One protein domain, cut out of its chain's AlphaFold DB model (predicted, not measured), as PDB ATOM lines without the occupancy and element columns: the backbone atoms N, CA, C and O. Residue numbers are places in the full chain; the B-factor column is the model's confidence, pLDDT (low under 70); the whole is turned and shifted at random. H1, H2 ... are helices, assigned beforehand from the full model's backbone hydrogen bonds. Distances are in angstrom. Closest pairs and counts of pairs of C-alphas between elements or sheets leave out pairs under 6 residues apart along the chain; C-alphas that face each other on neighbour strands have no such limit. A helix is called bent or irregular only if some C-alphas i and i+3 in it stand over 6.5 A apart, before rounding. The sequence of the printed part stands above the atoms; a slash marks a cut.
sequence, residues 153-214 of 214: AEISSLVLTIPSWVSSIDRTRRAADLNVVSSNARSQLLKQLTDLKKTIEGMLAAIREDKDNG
ATOM      1  N   ALA A 153     337.301 274.619 388.034       87.31
ATOM      2  CA  ALA A 153     337.175 274.064 389.385       87.31
ATOM      3  C   ALA A 153     338.072 272.837 389.613       87.31
ATOM      4  O   ALA A 153     338.741 272.726 390.646       87.31
ATOM      5  N   GLU A 154     338.126 271.923 388.642       87.19
ATOM      6  CA  GLU A 154     338.952 270.711 388.719       87.19
ATOM      7  C   GLU A 154     340.452 271.045 388.653       87.19
ATOM      8  O   GLU A 154     341.256 270.523 389.432       87.19
ATOM      9  N   ILE A 155     340.833 271.988 387.783       91.12
ATOM     10  CA  ILE A 155     342.219 272.458 387.649       91.12
ATOM     11  C   ILE A 155     342.659 273.142 388.946       91.12
ATOM     12  O   ILE A 155     343.710 272.818 389.504       91.12
ATOM     13  N   SER A 156     341.828 274.041 389.469       89.56
ATOM     14  CA  SER A 156     342.061 274.755 390.724       89.56
ATOM     15  C   SER A 156     342.204 273.788 391.899       89.56
ATOM     16  O   SER A 156     343.118 273.927 392.715       89.56
ATOM     17  N   SER A 157     341.361 272.756 391.957       89.56
ATOM     18  CA  SER A 157     341.428 271.714 392.987       89.56
ATOM     19  C   SER A 157     342.748 270.939 392.938       89.56
ATOM     20  O   SER A 157     343.389 270.720 393.973       89.56
ATOM     21  N   LEU A 158     343.211 270.577 391.739       91.56
ATOM     22  CA  LEU A 158     344.483 269.883 391.560       91.56
ATOM     23  C   LEU A 158     345.681 270.773 391.932       91.56
ATOM     24  O   LEU A 158     346.547 270.358 392.706       91.56
ATOM     25  N   VAL A 159     345.711 272.024 391.462       93.38
ATOM     26  CA  VAL A 159     346.781 272.995 391.768       93.38
ATOM     27  C   VAL A 159     346.939 273.210 393.272       93.38
ATOM     28  O   VAL A 159     348.061 273.284 393.777       93.38
ATOM     29  N   LEU A 160     345.832 273.250 394.013       90.00
ATOM     30  CA  LEU A 160     345.850 273.441 395.462       90.00
ATOM     31  C   LEU A 160     346.413 272.241 396.239       90.00
ATOM     32  O   LEU A 160     346.910 272.422 397.352       90.00
ATOM     33  N   THR A 161     346.345 271.028 395.687       92.94
ATOM     34  CA  THR A 161     346.778 269.801 396.378       92.94
ATOM     35  C   THR A 161     348.192 269.355 396.003       92.94
ATOM     36  O   THR A 161     348.887 268.786 396.851       92.94
ATOM     37  N   ILE A 162     348.676 269.692 394.801       91.75
ATOM     38  CA  ILE A 162     350.029 269.351 394.323       91.75
ATOM     39  C   ILE A 162     351.148 269.711 395.327       91.75
ATOM     40  O   ILE A 162     352.001 268.851 395.581       91.75
ATOM     41  N   PRO A 163     351.179 270.904 395.965       93.38
ATOM     42  CA  PRO A 163     352.244 271.246 396.913       93.38
ATOM     43  C   PRO A 163     352.343 270.284 398.107       93.38
ATOM     44  O   PRO A 163     353.440 270.039 398.621       93.38
ATOM     45  N   SER A 164     351.215 269.703 398.533       89.19
ATOM     46  CA  SER A 164     351.176 268.703 399.605       89.19
ATOM     47  C   SER A 164     351.849 267.397 399.175       89.19
ATOM     48  O   SER A 164     352.682 266.861 399.909       89.19
ATOM     49  N   TRP A 165     351.577 266.919 397.955       93.88
ATOM     50  CA  TRP A 165     352.220 265.719 397.410       93.88
ATOM     51  C   TRP A 165     353.729 265.904 397.248       93.88
ATOM     52  O   TRP A 165     354.501 265.051 397.687       93.88
ATOM     53  N   VAL A 166     354.156 267.054 396.712       92.56
ATOM     54  CA  VAL A 166     355.580 267.412 396.595       92.56
ATOM     55  C   VAL A 166     356.252 267.406 397.969       92.56
ATOM     56  O   VAL A 166     357.301 266.784 398.148       92.56
ATOM     57  N   SER A 167     355.621 268.033 398.965       89.81
ATOM     58  CA  SER A 167     356.138 268.082 400.337       89.81
ATOM     59  C   SER A 167     356.229 266.697 400.981       89.81
ATOM     60  O   SER A 167     357.182 266.412 401.708       89.81
ATOM     61  N   SER A 168     355.255 265.820 400.720       91.06
ATOM     62  CA  SER A 168     355.258 264.443 401.222       91.06
ATOM     63  C   SER A 168     356.406 263.628 400.624       91.06
ATOM     64  O   SER A 168     357.104 262.927 401.354       91.06
ATOM     65  N   ILE A 169     356.645 263.751 399.315       93.25
ATOM     66  CA  ILE A 169     357.753 263.069 398.631       93.25
ATOM     67  C   ILE A 169     359.101 263.582 399.151       93.25
ATOM     68  O   ILE A 169     359.976 262.779 399.475       93.25
ATOM     69  N   ASP A 170     359.267 264.903 399.290       92.50
ATOM     70  CA  ASP A 170     360.510 265.492 399.803       92.50
ATOM     71  C   ASP A 170     360.791 265.067 401.251       92.50
ATOM     72  O   ASP A 170     361.922 264.716 401.590       92.50
ATOM     73  N   ARG A 171     359.757 265.017 402.098       91.12
ATOM     74  CA  ARG A 171     359.883 264.525 403.475       91.12
ATOM     75  C   ARG A 171     360.361 263.078 403.507       91.12
ATOM     76  O   ARG A 171     361.323 262.787 404.209       91.12
ATOM     77  N   THR A 172     359.723 262.189 402.746       91.19
ATOM     78  CA  THR A 172     360.117 260.774 402.681       91.19
ATOM     79  C   THR A 172     361.546 260.631 402.171       91.19
ATOM     80  O   THR A 172     362.317 259.874 402.744       91.19
ATOM     81  N   ARG A 173     361.940 261.417 401.161       90.69
ATOM     82  CA  ARG A 173     363.312 261.434 400.639       90.69
ATOM     83  C   ARG A 173     364.350 261.832 401.692       90.69
ATOM     84  O   ARG A 173     365.445 261.287 401.681       90.69
ATOM     85  N   ARG A 174     364.035 262.793 402.567       91.44
ATOM     86  CA  ARG A 174     364.958 263.267 403.615       91.44
ATOM     87  C   ARG A 174     364.996 262.360 404.843       91.44
ATOM     88  O   ARG A 174     366.032 262.270 405.486       91.44
ATOM     89  N   ALA A 175     363.862 261.762 405.199       85.62
ATOM     90  CA  ALA A 175     363.714 261.002 406.436       85.62
ATOM     91  C   ALA A 175     364.015 259.504 406.271       85.62
ATOM     92  O   ALA A 175     364.411 258.861 407.240       85.62
ATOM     93  N   ALA A 176     363.799 258.934 405.083       86.88
ATOM     94  CA  ALA A 176     363.994 257.509 404.855       86.88
ATOM     95  C   ALA A 176     365.447 257.195 404.473       86.88
ATOM     96  O   ALA A 176     365.963 257.715 403.485       86.88
ATOM     97  N   ASP A 177     366.070 256.269 405.201       87.62
ATOM     98  CA  ASP A 177     367.326 255.650 404.776       87.62
ATOM     99  C   ASP A 177     367.039 254.522 403.776       87.62
ATOM    100  O   ASP A 177     366.675 253.402 404.142       87.62
ATOM    101  N   LEU A 178     367.205 254.822 402.486       81.94
ATOM    102  CA  LEU A 178     366.912 253.900 401.387       81.94
ATOM    103  C   LEU A 178     367.827 252.662 401.347       81.94
ATOM    104  O   LEU A 178     367.534 251.736 400.589       81.94
ATOM    105  N   ASN A 179     368.899 252.623 402.145       81.50
ATOM    106  CA  ASN A 179     369.796 251.468 402.229       81.50
ATOM    107  C   ASN A 179     369.233 250.345 403.110       81.50
ATOM    108  O   ASN A 179     369.578 249.183 402.914       81.50
ATOM    109  N   VAL A 180     368.354 250.684 404.058       89.00
ATOM    110  CA  VAL A 180     367.786 249.743 405.041       89.00
ATOM    111  C   VAL A 180     366.330 249.377 404.708       89.00
ATOM    112  O   VAL A 180     365.758 248.445 405.271       89.00
ATOM    113  N   VAL A 181     365.706 250.082 403.759       89.81
ATOM    114  CA  VAL A 181     364.331 249.812 403.314       89.81
ATOM    115  C   VAL A 181     364.223 248.436 402.646       89.81
ATOM    116  O   VAL A 181     365.044 248.063 401.809       89.81
ATOM    117  N   SER A 182     363.157 247.695 402.973       92.94
ATOM    118  CA  SER A 182     362.886 246.386 402.361       92.94
ATOM    119  C   SER A 182     362.776 246.464 400.832       92.94
ATOM    120  O   SER A 182     362.234 247.421 400.268       92.94
ATOM    121  N   SER A 183     363.236 245.416 400.144       89.62
ATOM    122  CA  SER A 183     363.180 245.321 398.678       89.62
ATOM    123  C   SER A 183     361.758 245.475 398.129       89.62
ATOM    124  O   SER A 183     361.554 246.151 397.119       89.62
ATOM    125  N   ASN A 184     360.764 244.917 398.827       91.75
ATOM    126  CA  ASN A 184     359.355 245.039 398.466       91.75
ATOM    127  C   ASN A 184     358.862 246.495 398.547       91.75
ATOM    128  O   ASN A 184     358.300 247.009 397.581       91.75
ATOM    129  N   ALA A 185     359.136 247.190 399.658       90.75
ATOM    130  CA  ALA A 185     358.748 248.592 399.826       90.75
ATOM    131  C   ALA A 185     359.419 249.499 398.781       90.75
ATOM    132  O   ALA A 185     358.780 250.397 398.233       90.75
ATOM    133  N   ARG A 186     360.687 249.226 398.443       92.06
ATOM    134  CA  ARG A 186     361.409 249.946 397.387       92.06
ATOM    135  C   ARG A 186     360.787 249.725 396.007       92.06
ATOM    136  O   ARG A 186     360.595 250.692 395.275       92.06
ATOM    137  N   SER A 187     360.460 248.479 395.662       93.31
ATOM    138  CA  SER A 187     359.808 248.138 394.390       93.31
ATOM    139  C   SER A 187     358.437 248.810 394.262       93.31
ATOM    140  O   SER A 187     358.128 249.426 393.242       93.31
ATOM    141  N   GLN A 188     357.641 248.779 395.335       94.38
ATOM    142  CA  GLN A 188     356.330 249.419 395.367       94.38
ATOM    143  C   GLN A 188     356.432 250.941 395.226       94.38
ATOM    144  O   GLN A 188     355.695 251.525 394.431       94.38
ATOM    145  N   LEU A 189     357.362 251.580 395.945       93.69
ATOM    146  CA  LEU A 189     357.595 253.021 395.836       93.69
ATOM    147  C   LEU A 189     358.027 253.408 394.417       93.69
ATOM    148  O   LEU A 189     357.498 254.365 393.856       93.69
ATOM    149  N   LEU A 190     358.942 252.642 393.816       94.81
ATOM    150  CA  LEU A 190     359.399 252.867 392.445       94.81
ATOM    151  C   LEU A 190     358.239 252.780 391.453       94.81
ATOM    152  O   LEU A 190     358.093 253.669 390.614       94.81
ATOM    153  N   LYS A 191     357.390 251.754 391.574       96.81
ATOM    154  CA  LYS A 191     356.201 251.597 390.732       96.81
ATOM    155  C   LYS A 191     355.271 252.809 390.851       96.81
ATOM    156  O   LYS A 191     354.981 253.441 389.844       96.81
ATOM    157  N   GLN A 192     354.871 253.178 392.072       97.06
ATOM    158  CA  GLN A 192     353.931 254.285 392.295       97.06
ATOM    159  C   GLN A 192     354.481 255.641 391.827       97.06
ATOM    160  O   GLN A 192     353.748 256.428 391.235       97.06
ATOM    161  N   LEU A 193     355.773 255.916 392.043       95.94
ATOM    162  CA  LEU A 193     356.400 257.150 391.557       95.94
ATOM    163  C   LEU A 193     356.513 257.185 390.027       95.94
ATOM    164  O   LEU A 193     356.379 258.251 389.430       95.94
ATOM    165  N   THR A 194     356.737 256.033 389.390       96.75
ATOM    166  CA  THR A 194     356.776 255.924 387.923       96.75
ATOM    167  C   THR A 194     355.392 256.154 387.322       96.75
ATOM    168  O   THR A 194     355.265 256.913 386.362       96.75
ATOM    169  N   ASP A 195     354.355 255.563 387.920       97.06
ATOM    170  CA  ASP A 195     352.965 255.758 387.503       97.06
ATOM    171  C   ASP A 195     352.558 257.234 387.647       97.06
ATOM    172  O   ASP A 195     352.063 257.831 386.692       97.06
ATOM    173  N   LEU A 196     352.872 257.865 388.788       96.12
ATOM    174  CA  LEU A 196     352.624 259.294 389.011       96.12
ATOM    175  C   LEU A 196     353.330 260.169 387.967       96.12
ATOM    176  O   LEU A 196     352.720 261.083 387.414       96.12
ATOM    177  N   LYS A 197     354.604 259.882 387.671       96.50
ATOM    178  CA  LYS A 197     355.365 260.599 386.642       96.50
ATOM    179  C   LYS A 197     354.677 260.498 385.278       96.50
ATOM    180  O   LYS A 197     354.499 261.522 384.626       96.50
ATOM    181  N   LYS A 198     354.245 259.298 384.879       96.88
ATOM    182  CA  LYS A 198     353.536 259.071 383.613       96.88
ATOM    183  C   LYS A 198     352.226 259.861 383.546       96.88
ATOM    184  O   LYS A 198     351.929 260.456 382.515       96.88
ATOM    185  N   THR A 199     351.455 259.899 384.634       95.31
ATOM    186  CA  THR A 199     350.216 260.691 384.706       95.31
ATOM    187  C   THR A 199     350.490 262.190 384.570       95.31
ATOM    188  O   THR A 199     349.781 262.872 383.834       95.31
ATOM    189  N   ILE A 200     351.541 262.702 385.222       95.31
ATOM    190  CA  ILE A 200     351.954 264.109 385.102       95.31
ATOM    191  C   ILE A 200     352.386 264.426 383.667       95.31
ATOM    192  O   ILE A 200     351.959 265.434 383.116       95.31
ATOM    193  N   GLU A 201     353.200 263.572 383.044       95.12
ATOM    194  CA  GLU A 201     353.630 263.746 381.651       95.12
ATOM    195  C   GLU A 201     352.444 263.741 380.679       95.12
ATOM    196  O   GLU A 201     352.395 264.587 379.790       95.12
ATOM    197  N   GLY A 202     351.461 262.859 380.886       94.75
ATOM    198  CA  GLY A 202     350.222 262.840 380.104       94.75
ATOM    199  C   GLY A 202     349.413 264.133 380.240       94.75
ATOM    200  O   GLY A 202     348.991 264.696 379.235       94.75
ATOM    201  N   MET A 203     349.259 264.655 381.462       92.25
ATOM    202  CA  MET A 203     348.575 265.936 381.692       92.25
ATOM    203  C   MET A 203     349.337 267.114 381.068       92.25
ATOM    204  O   MET A 203     348.739 268.011 380.481       92.25
ATOM    205  N   LEU A 204     350.670 267.115 381.160       92.75
ATOM    206  CA  LEU A 204     351.506 268.136 380.527       92.75
ATOM    207  C   LEU A 204     351.424 268.089 378.998       92.75
ATOM    208  O   LEU A 204     351.487 269.144 378.374       92.75
ATOM    209  N   ALA A 205     351.311 266.897 378.404       92.31
ATOM    210  CA  ALA A 205     351.100 266.736 376.970       92.31
ATOM    211  C   ALA A 205     349.735 267.294 376.547       92.31
ATOM    212  O   ALA A 205     349.698 268.120 375.645       92.31
ATOM    213  N   ALA A 206     348.659 266.963 377.269       89.88
ATOM    214  CA  ALA A 206     347.320 267.495 376.997       89.88
ATOM    215  C   ALA A 206     347.288 269.037 377.022       89.88
ATOM    216  O   ALA A 206     346.857 269.666 376.064       89.88
ATOM    217  N   ILE A 207     347.876 269.658 378.054       88.44
ATOM    218  CA  ILE A 207     347.966 271.130 378.156       88.44
ATOM    219  C   ILE A 207     348.782 271.747 377.001       88.44
ATOM    220  O   ILE A 207     348.597 272.916 376.662       88.44
ATOM    221  N   ARG A 208     349.745 271.011 376.435       85.56
ATOM    222  CA  ARG A 208     350.556 271.478 375.298       85.56
ATOM    223  C   ARG A 208     349.811 271.328 373.976       85.56
ATOM    224  O   ARG A 208     349.837 272.265 373.193       85.56
ATOM    225  N   GLU A 209     349.132 270.207 373.757       76.81
ATOM    226  CA  GLU A 209     348.324 269.960 372.556       76.81
ATOM    227  C   GLU A 209     347.178 270.977 372.421       76.81
ATOM    228  O   GLU A 209     346.895 271.441 371.318       76.81
ATOM    229  N   ASP A 210     346.592 271.417 373.539       63.62
ATOM    230  CA  ASP A 210     345.576 272.479 373.553       63.62
ATOM    231  C   ASP A 210     346.127 273.859 373.139       63.62
ATOM    232  O   ASP A 210     345.369 274.711 372.681       63.62
ATOM    233  N   LYS A 211     347.441 274.099 373.273       60.62
ATOM    234  CA  LYS A 211     348.084 275.359 372.852       60.62
ATOM    235  C   LYS A 211     348.432 275.407 371.368       60.62
ATOM    236  O   LYS A 211     348.587 276.503 370.845       60.62
ATOM    237  N   ASP A 212     348.573 274.252 370.722       57.19
ATOM    238  CA  ASP A 212     348.932 274.159 369.302       57.19
ATOM    239  C   ASP A 212     347.687 274.097 368.386       57.19
ATOM    240  O   ASP A 212     347.803 274.291 367.176       57.19
ATOM    241  N   ASN A 213     346.495 273.860 368.953       55.16
ATOM    242  CA  ASN A 213     345.218 273.733 368.235       55.16
ATOM    243  C   ASN A 213     344.269 274.948 368.376       55.16
ATOM    244  O   ASN A 213     343.126 274.871 367.915       55.16
ATOM    245  N   GLY A 214     344.708 276.045 369.006       43.34
ATOM    246  CA  GLY A 214     343.950 277.298 369.169       43.34
ATOM    247  C   GLY A 214     344.687 278.497 368.593       43.34
ATOM    248  O   GLY A 214     344.000 279.386 368.043       43.34
TER     249      GLY A 214
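What this domain is: This is residues 153 to 214 of the 214 residues of an uncharacterized protein of Smithella sp (UniProt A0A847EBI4). Two helices make an open U: the long helix H2 forms the longest axis, and the shorter, bent helix H1 folds back along part of it across an empty gap, joined to it by a link at one end. The printed part has 62 residues, with H1 then H2, no named strand, class all helix. It is only just loose, close to extended, with a radius of gyration of the C-alphas of 15.6 A, a rod spanning 51 by 21 by 15 A.

How they stand to each other: Start at H2, residues 183 to 212; 25 of its 26 O i to N i+4 pairs are within hydrogen-bond range. Next look at H1, residues 153 to 175, by its hydrogen bonds assigned as one helix but bent: C-alphas 160 and 163 are 6.9 A apart. Its arms, H1a, residues 153 to 160, and H1b, residues 163 to 175, stand at a shallow tilt of 29 degrees, and in both every such pair is within range. H1a and H1b are each apart from H2.

Where its parts are: Find C-alpha 183 at (363.180, 245.321, 398.678); from there H2 runs 43.6 A to C-alpha 212 at (348.932, 274.159, 369.302). H1a begins at C-alpha 153, (337.175, 274.064, 389.385), and is 10.6 A long; H1b is 18.1 A long.

The domain as a whole: The C-alphas of Val 180 and Gly 214, the two farthest apart, are 51.1 A from each other. The printed part has no cut, and seven residues make the short link from H1 to H2. Look for pLDDT under 70 at residues 210 to 214.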